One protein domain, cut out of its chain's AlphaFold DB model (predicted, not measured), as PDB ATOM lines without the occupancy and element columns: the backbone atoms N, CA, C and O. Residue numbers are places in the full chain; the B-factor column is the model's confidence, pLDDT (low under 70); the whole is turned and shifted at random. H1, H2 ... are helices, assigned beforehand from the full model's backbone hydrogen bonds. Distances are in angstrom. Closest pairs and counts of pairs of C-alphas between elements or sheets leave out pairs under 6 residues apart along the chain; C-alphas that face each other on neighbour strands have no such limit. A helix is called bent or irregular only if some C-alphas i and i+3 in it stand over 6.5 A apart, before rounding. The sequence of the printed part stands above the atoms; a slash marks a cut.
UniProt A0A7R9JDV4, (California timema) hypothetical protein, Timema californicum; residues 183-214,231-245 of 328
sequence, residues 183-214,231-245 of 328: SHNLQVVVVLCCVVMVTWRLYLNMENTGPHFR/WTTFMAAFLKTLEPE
ATOM      1  N   SER A 183      57.521 -30.362 -33.581       81.12
ATOM      2  CA  SER A 183      56.628 -31.134 -32.729       81.12
ATOM      3  C   SER A 183      55.677 -31.922 -33.638       81.12
ATOM      4  O   SER A 183      54.985 -31.345 -34.479       81.12
ATOM      5  N   HIS A 184      55.670 -33.252 -33.507       71.75
ATOM      6  CA  HIS A 184      54.872 -34.160 -34.343       71.75
ATOM      7  C   HIS A 184      53.393 -33.745 -34.425       71.75
ATOM      8  O   HIS A 184      52.744 -33.919 -35.455       71.75
ATOM      9  N   ASN A 185      52.890 -33.093 -33.376       81.62
ATOM     10  CA  ASN A 185      51.533 -32.571 -33.302       81.62
ATOM     11  C   ASN A 185      51.250 -31.475 -34.341       81.62
ATOM     12  O   ASN A 185      50.168 -31.459 -34.922       81.62
ATOM     13  N   LEU A 186      52.204 -30.579 -34.624       82.12
ATOM     14  CA  LEU A 186      51.985 -29.505 -35.596       82.12
ATOM     15  C   LEU A 186      52.030 -30.030 -37.036       82.12
ATOM     16  O   LEU A 186      51.234 -29.600 -37.867       82.12
ATOM     17  N   GLN A 187      52.908 -30.996 -37.326       83.06
ATOM     18  CA  GLN A 187      52.985 -31.628 -38.648       83.06
ATOM     19  C   GLN A 187      51.696 -32.377 -38.990       83.06
ATOM     20  O   GLN A 187      51.171 -32.214 -40.090       83.06
ATOM     21  N   VAL A 188      51.139 -33.130 -38.035       87.06
ATOM     22  CA  VAL A 188      49.858 -33.829 -38.217       87.06
ATOM     23  C   VAL A 188      48.723 -32.836 -38.469       87.06
ATOM     24  O   VAL A 188      47.933 -33.039 -39.388       87.06
ATOM     25  N   VAL A 189      48.669 -31.727 -37.721       89.00
ATOM     26  CA  VAL A 189      47.646 -30.686 -37.916       89.00
ATOM     27  C   VAL A 189      47.775 -30.022 -39.288       89.00
ATOM     28  O   VAL A 189      46.771 -29.855 -39.975       89.00
ATOM     29  N   VAL A 190      48.991 -29.689 -39.729       90.69
ATOM     30  CA  VAL A 190      49.219 -29.077 -41.049       90.69
ATOM     31  C   VAL A 190      48.833 -30.037 -42.173       90.69
ATOM     32  O   VAL A 190      48.128 -29.634 -43.097       90.69
ATOM     33  N   VAL A 191      49.227 -31.311 -42.088       91.12
ATOM     34  CA  VAL A 191      48.852 -32.332 -43.079       91.12
ATOM     35  C   VAL A 191      47.336 -32.515 -43.114       91.12
ATOM     36  O   VAL A 191      46.750 -32.517 -44.196       91.12
ATOM     37  N   LEU A 192      46.682 -32.586 -41.954       93.62
ATOM     38  CA  LEU A 192      45.229 -32.687 -41.858       93.62
ATOM     39  C   LEU A 192      44.534 -31.470 -42.487       93.62
ATOM     40  O   LEU A 192      43.618 -31.636 -43.292       93.62
ATOM     41  N   CYS A 193      44.998 -30.253 -42.193       93.19
ATOM     42  CA  CYS A 193      44.486 -29.029 -42.810       93.19
ATOM     43  C   CYS A 193      44.664 -29.040 -44.336       93.19
ATOM     44  O   CYS A 193      43.730 -28.688 -45.056       93.19
ATOM     45  N   CYS A 194      45.816 -29.484 -44.842       93.00
ATOM     46  CA  CYS A 194      46.064 -29.612 -46.278       93.00
ATOM     47  C   CYS A 194      45.109 -30.614 -46.935       93.00
ATOM     48  O   CYS A 194      44.518 -30.298 -47.968       93.00
ATOM     49  N   VAL A 195      44.899 -31.784 -46.325       94.38
ATOM     50  CA  VAL A 195      43.952 -32.793 -46.825       94.38
ATOM     51  C   VAL A 195      42.537 -32.222 -46.861       94.38
ATOM     52  O   VAL A 195      41.867 -32.326 -47.888       94.38
ATOM     53  N   VAL A 196      42.092 -31.551 -45.795       94.81
ATOM     54  CA  VAL A 196      40.760 -30.927 -45.744       94.81
ATOM     55  C   VAL A 196      40.613 -29.850 -46.822       94.81
ATOM     56  O   VAL A 196      39.617 -29.854 -47.541       94.81
ATOM     57  N   MET A 197      41.604 -28.972 -47.002       92.25
ATOM     58  CA  MET A 197      41.556 -27.916 -48.021       92.25
ATOM     59  C   MET A 197      41.538 -28.468 -49.449       92.25
ATOM     60  O   MET A 197      40.765 -27.988 -50.279       92.25
ATOM     61  N   VAL A 198      42.362 -29.477 -49.747       93.94
ATOM     62  CA  VAL A 198      42.382 -30.121 -51.069       93.94
ATOM     63  C   VAL A 198      41.055 -30.821 -51.330       93.94
ATOM     64  O   VAL A 198      40.463 -30.628 -52.389       93.94
ATOM     65  N   THR A 199      40.543 -31.572 -50.355       93.00
ATOM     66  CA  THR A 199      39.277 -32.300 -50.506       93.00
ATOM     67  C   THR A 199      38.101 -31.334 -50.668       93.00
ATOM     68  O   THR A 199      37.262 -31.531 -51.542       93.00
ATOM     69  N   TRP A 200      38.078 -30.238 -49.905       94.56
ATOM     70  CA  TRP A 200      37.089 -29.170 -50.049       94.56
ATOM     71  C   TRP A 200      37.155 -28.500 -51.424       94.56
ATOM     72  O   TRP A 200      36.132 -28.290 -52.071       94.56
ATOM     73  N   ARG A 201      38.361 -28.203 -51.921       94.69
ATOM     74  CA  ARG A 201      38.538 -27.601 -53.247       94.69
ATOM     75  C   ARG A 201      38.111 -28.544 -54.370       94.69
ATOM     76  O   ARG A 201      37.506 -28.085 -55.334       94.69
ATOM     77  N   LEU A 202      38.385 -29.842 -54.242       92.19
ATOM     78  CA  LEU A 202      37.893 -30.860 -55.174       92.19
ATOM     79  C   LEU A 202      36.366 -30.961 -55.129       92.19
ATOM     80  O   LEU A 202      35.740 -31.023 -56.182       92.19
ATOM     81  N   TYR A 203      35.768 -30.910 -53.938       91.69
ATOM     82  CA  TYR A 203      34.317 -30.893 -53.768       91.69
ATOM     83  C   TYR A 203      33.673 -29.685 -54.464       91.69
ATOM     84  O   TYR A 203      32.780 -29.864 -55.290       91.69
ATOM     85  N   LEU A 204      34.191 -28.476 -54.225       90.69
ATOM     86  CA  LEU A 204      33.715 -27.262 -54.896       90.69
ATOM     87  C   LEU A 204      33.904 -27.323 -56.415       90.69
ATOM     88  O   LEU A 204      33.059 -26.843 -57.167       90.69
ATOM     89  N   ASN A 205      35.001 -27.919 -56.888       90.81
ATOM     90  CA  ASN A 205      35.229 -28.085 -58.319       90.81
ATOM     91  C   ASN A 205      34.210 -29.047 -58.948       90.81
ATOM     92  O   ASN A 205      33.691 -28.757 -60.020       90.81
ATOM     93  N   MET A 206      33.877 -30.144 -58.257       86.50
ATOM     94  CA  MET A 206      32.857 -31.106 -58.693       86.50
ATOM     95  C   MET A 206      31.455 -30.485 -58.731       86.50
ATOM     96  O   MET A 206      30.675 -30.776 -59.638       86.50
ATOM     97  N   GLU A 207      31.135 -29.612 -57.775       90.38
ATOM     98  CA  GLU A 207      29.858 -28.894 -57.749       90.38
ATOM     99  C   GLU A 207      29.758 -27.854 -58.877       90.38
ATOM    100  O   GLU A 207      28.699 -27.694 -59.484       90.38
ATOM    101  N   ASN A 208      30.880 -27.225 -59.238       83.19
ATOM    102  CA  ASN A 208      30.943 -26.228 -60.308       83.19
ATOM    103  C   ASN A 208      31.041 -26.818 -61.727       83.19
ATOM    104  O   ASN A 208      30.757 -26.107 -62.689       83.19
ATOM    105  N   THR A 209      31.386 -28.102 -61.898       82.75
ATOM    106  CA  THR A 209      31.480 -28.752 -63.227       82.75
ATOM    107  C   THR A 209      30.143 -29.004 -63.950       82.75
ATOM    108  O   THR A 209      30.119 -29.623 -65.010       82.75
ATOM    109  N   GLY A 210      29.039 -28.430 -63.467       75.06
ATOM    110  CA  GLY A 210      27.872 -28.121 -64.293       75.06
ATOM    111  C   GLY A 210      26.729 -29.155 -64.291       75.06
ATOM    112  O   GLY A 210      26.918 -30.336 -63.991       75.06
ATOM    113  N   PRO A 211      25.505 -28.709 -64.640       65.38
ATOM    114  CA  PRO A 211      24.255 -29.464 -64.480       65.38
ATOM    115  C   PRO A 211      24.134 -30.711 -65.368       65.38
ATOM    116  O   PRO A 211      23.340 -31.599 -65.057       65.38
ATOM    117  N   HIS A 212      24.955 -30.844 -66.414       61.84
ATOM    118  CA  HIS A 212      24.896 -31.989 -67.329       61.84
ATOM    119  C   HIS A 212      25.221 -33.334 -66.660       61.84
ATOM    120  O   HIS A 212      24.680 -34.363 -67.065       61.84
ATOM    121  N   PHE A 213      26.025 -33.348 -65.589       55.72
ATOM    122  CA  PHE A 213      26.268 -34.578 -64.823       55.72
ATOM    123  C   PHE A 213      25.084 -34.945 -63.908       55.72
ATOM    124  O   PHE A 213      24.848 -36.122 -63.639       55.72
ATOM    125  N   ARG A 214      24.295 -33.954 -63.460       56.41
ATOM    126  CA  ARG A 214      23.067 -34.183 -62.676       56.41
ATOM    127  C   ARG A 214      21.939 -34.750 -63.536       56.41
ATOM    128  O   ARG A 214      21.241 -35.650 -63.083       56.41
ATOM    129  N   TRP A 231      29.631 -36.623 -50.083       73.75
ATOM    130  CA  TRP A 231      30.331 -35.904 -49.022       73.75
ATOM    131  C   TRP A 231      29.922 -36.330 -47.610       73.75
ATOM    132  O   TRP A 231      30.779 -36.562 -46.765       73.75
ATOM    133  N   THR A 232      28.621 -36.476 -47.346       76.31
ATOM    134  CA  THR A 232      28.135 -36.901 -46.026       76.31
ATOM    135  C   THR A 232      28.595 -38.317 -45.688       76.31
ATOM    136  O   THR A 232      28.978 -38.581 -44.552       76.31
ATOM    137  N   THR A 233      28.662 -39.200 -46.687       79.19
ATOM    138  CA  THR A 233      29.183 -40.564 -46.527       79.19
ATOM    139  C   THR A 233      30.698 -40.568 -46.305       79.19
ATOM    140  O   THR A 233      31.186 -41.272 -45.423       79.19
ATOM    141  N   PHE A 234      31.443 -39.744 -47.050       79.62
ATOM    142  CA  PHE A 234      32.891 -39.590 -46.884       79.62
ATOM    143  C   PHE A 234      33.257 -39.025 -45.507       79.62
ATOM    144  O   PHE A 234      34.074 -39.611 -44.803       79.62
ATOM    145  N   MET A 235      32.610 -37.936 -45.080       75.62
ATOM    146  CA  MET A 235      32.860 -37.321 -43.775       75.62
ATOM    147  C   MET A 235      32.485 -38.248 -42.620       75.62
ATOM    148  O   MET A 235      33.220 -38.313 -41.640       75.62
ATOM    149  N   ALA A 236      31.395 -39.012 -42.737       76.81
ATOM    150  CA  ALA A 236      31.035 -40.013 -41.734       76.81
ATOM    151  C   ALA A 236      32.090 -41.132 -41.631       76.81
ATOM    152  O   ALA A 236      32.464 -41.521 -40.526       76.81
ATOM    153  N   ALA A 237      32.613 -41.621 -42.760       75.69
ATOM    154  CA  ALA A 237      33.673 -42.633 -42.776       75.69
ATOM    155  C   ALA A 237      35.017 -42.094 -42.248       75.69
ATOM    156  O   ALA A 237      35.734 -42.791 -41.528       75.69
ATOM    157  N   PHE A 238      35.341 -40.840 -42.568       74.44
ATOM    158  CA  PHE A 238      36.546 -40.162 -42.100       74.44
ATOM    159  C   PHE A 238      36.511 -39.891 -40.589       74.44
ATOM    160  O   PHE A 238      37.456 -40.195 -39.872       74.44
ATOM    161  N   LEU A 239      35.391 -39.394 -40.061       73.56
ATOM    162  CA  LEU A 239      35.242 -39.184 -38.616       73.56
ATOM    163  C   LEU A 239      35.298 -40.509 -37.843       73.56
ATOM    164  O   LEU A 239      35.959 -40.586 -36.811       73.56
ATOM    165  N   LYS A 240      34.710 -41.576 -38.394       79.44
ATOM    166  CA  LYS A 240      34.769 -42.925 -37.815       79.44
ATOM    167  C   LYS A 240      36.181 -43.527 -37.798       79.44
ATOM    168  O   LYS A 240      36.467 -44.391 -36.979       79.44
ATOM    169  N   THR A 241      37.071 -43.093 -38.693       70.19
ATOM    170  CA  THR A 241      38.477 -43.543 -38.709       70.19
ATOM    171  C   THR A 241      39.367 -42.763 -37.743       70.19
ATOM    172  O   THR A 241      40.418 -43.272 -37.366       70.19
ATOM    173  N   LEU A 242      38.941 -41.579 -37.290       56.47
ATOM    174  CA  LEU A 242      39.654 -40.784 -36.282       56.47
ATOM    175  C   LEU A 242      39.289 -41.158 -34.835       56.47
ATOM    176  O   LEU A 242      40.109 -40.991 -33.936       56.47
ATOM    177  N   GLU A 243      38.088 -41.692 -34.617       67.25
ATOM    178  CA  GLU A 243      37.555 -42.087 -33.305       67.25
ATOM    179  C   GLU A 243      38.439 -43.082 -32.503       67.25
ATOM    180  O   GLU A 243      38.693 -42.818 -31.322       67.25
ATOM    181  N   PRO A 244      39.002 -44.165 -33.088       53.56
ATOM    182  CA  PRO A 244      39.780 -45.141 -32.312       53.56
ATOM    183  C   PRO A 244      41.153 -44.626 -31.849       53.56
ATOM    184  O   PRO A 244      41.704 -45.139 -30.873       53.56
ATOM    185  N   GLU A 245      41.711 -43.601 -32.499       47.44
ATOM    186  CA  GLU A 245      43.035 -43.072 -32.143       47.44
ATOM    187  C   GLU A 245      42.960 -42.131 -30.928       47.44
ATOM    188  O   GLU A 245      43.875 -42.073 -30.104       47.44
TER     189      GLU A 245
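What this domain is: This is residues 183 to 214 and 231 to 245 of the 328 residues of the protein "(California timema) hypothetical protein" of Timema californicum (UniProt A0A7R9JDV4). One long helix, H1, has a shorter helix, H2, side by side with it across a gap, their lines only 12 degrees from each other and H2 running back the opposite way. Residues 209 to 214 form a tail beyond the end of H1. The printed part has 47 residues, with two named helices, H1 then H2, no named strand, and the class all helix. It is only just loose, close to extended, with a radius of gyration of the C-alphas of 14.1 A and spans of 46 by 21 by 7 A.

Where its parts are: Find C-alpha 184 at (54.872, -34.160, -34.343); from there H1, residues 184 to 208, runs 36.2 A to C-alpha 208 at (30.943, -26.228, -60.308). H2, residues 231 to 245, runs 22.3 A and ends at (43.035, -43.072, -32.143); it is irregular, but only just, with C-alphas 241 and 244 6.7 A apart.

How they stand to each other: Look at Tyr 203 and Trp 231, whose C-alphas, 8.0 A apart, are the closest of H1 and H2. The helices are close but not clearly touching, at a shallow tilt of 12 degrees, opposite ways. Every O i to N i+4 pair is within hydrogen-bond range in H1, and 9 of 11 in H2.

The domain as a whole: The C-alphas of Ser 183 and His 212 are the farthest apart, 47.0 A. Residues 215 to 230 are not printed; C-alphas 214 and 231 stand 15.6 A apart across this cut. The pLDDT is under 70 at residues 211 to 214 and 242 to 245.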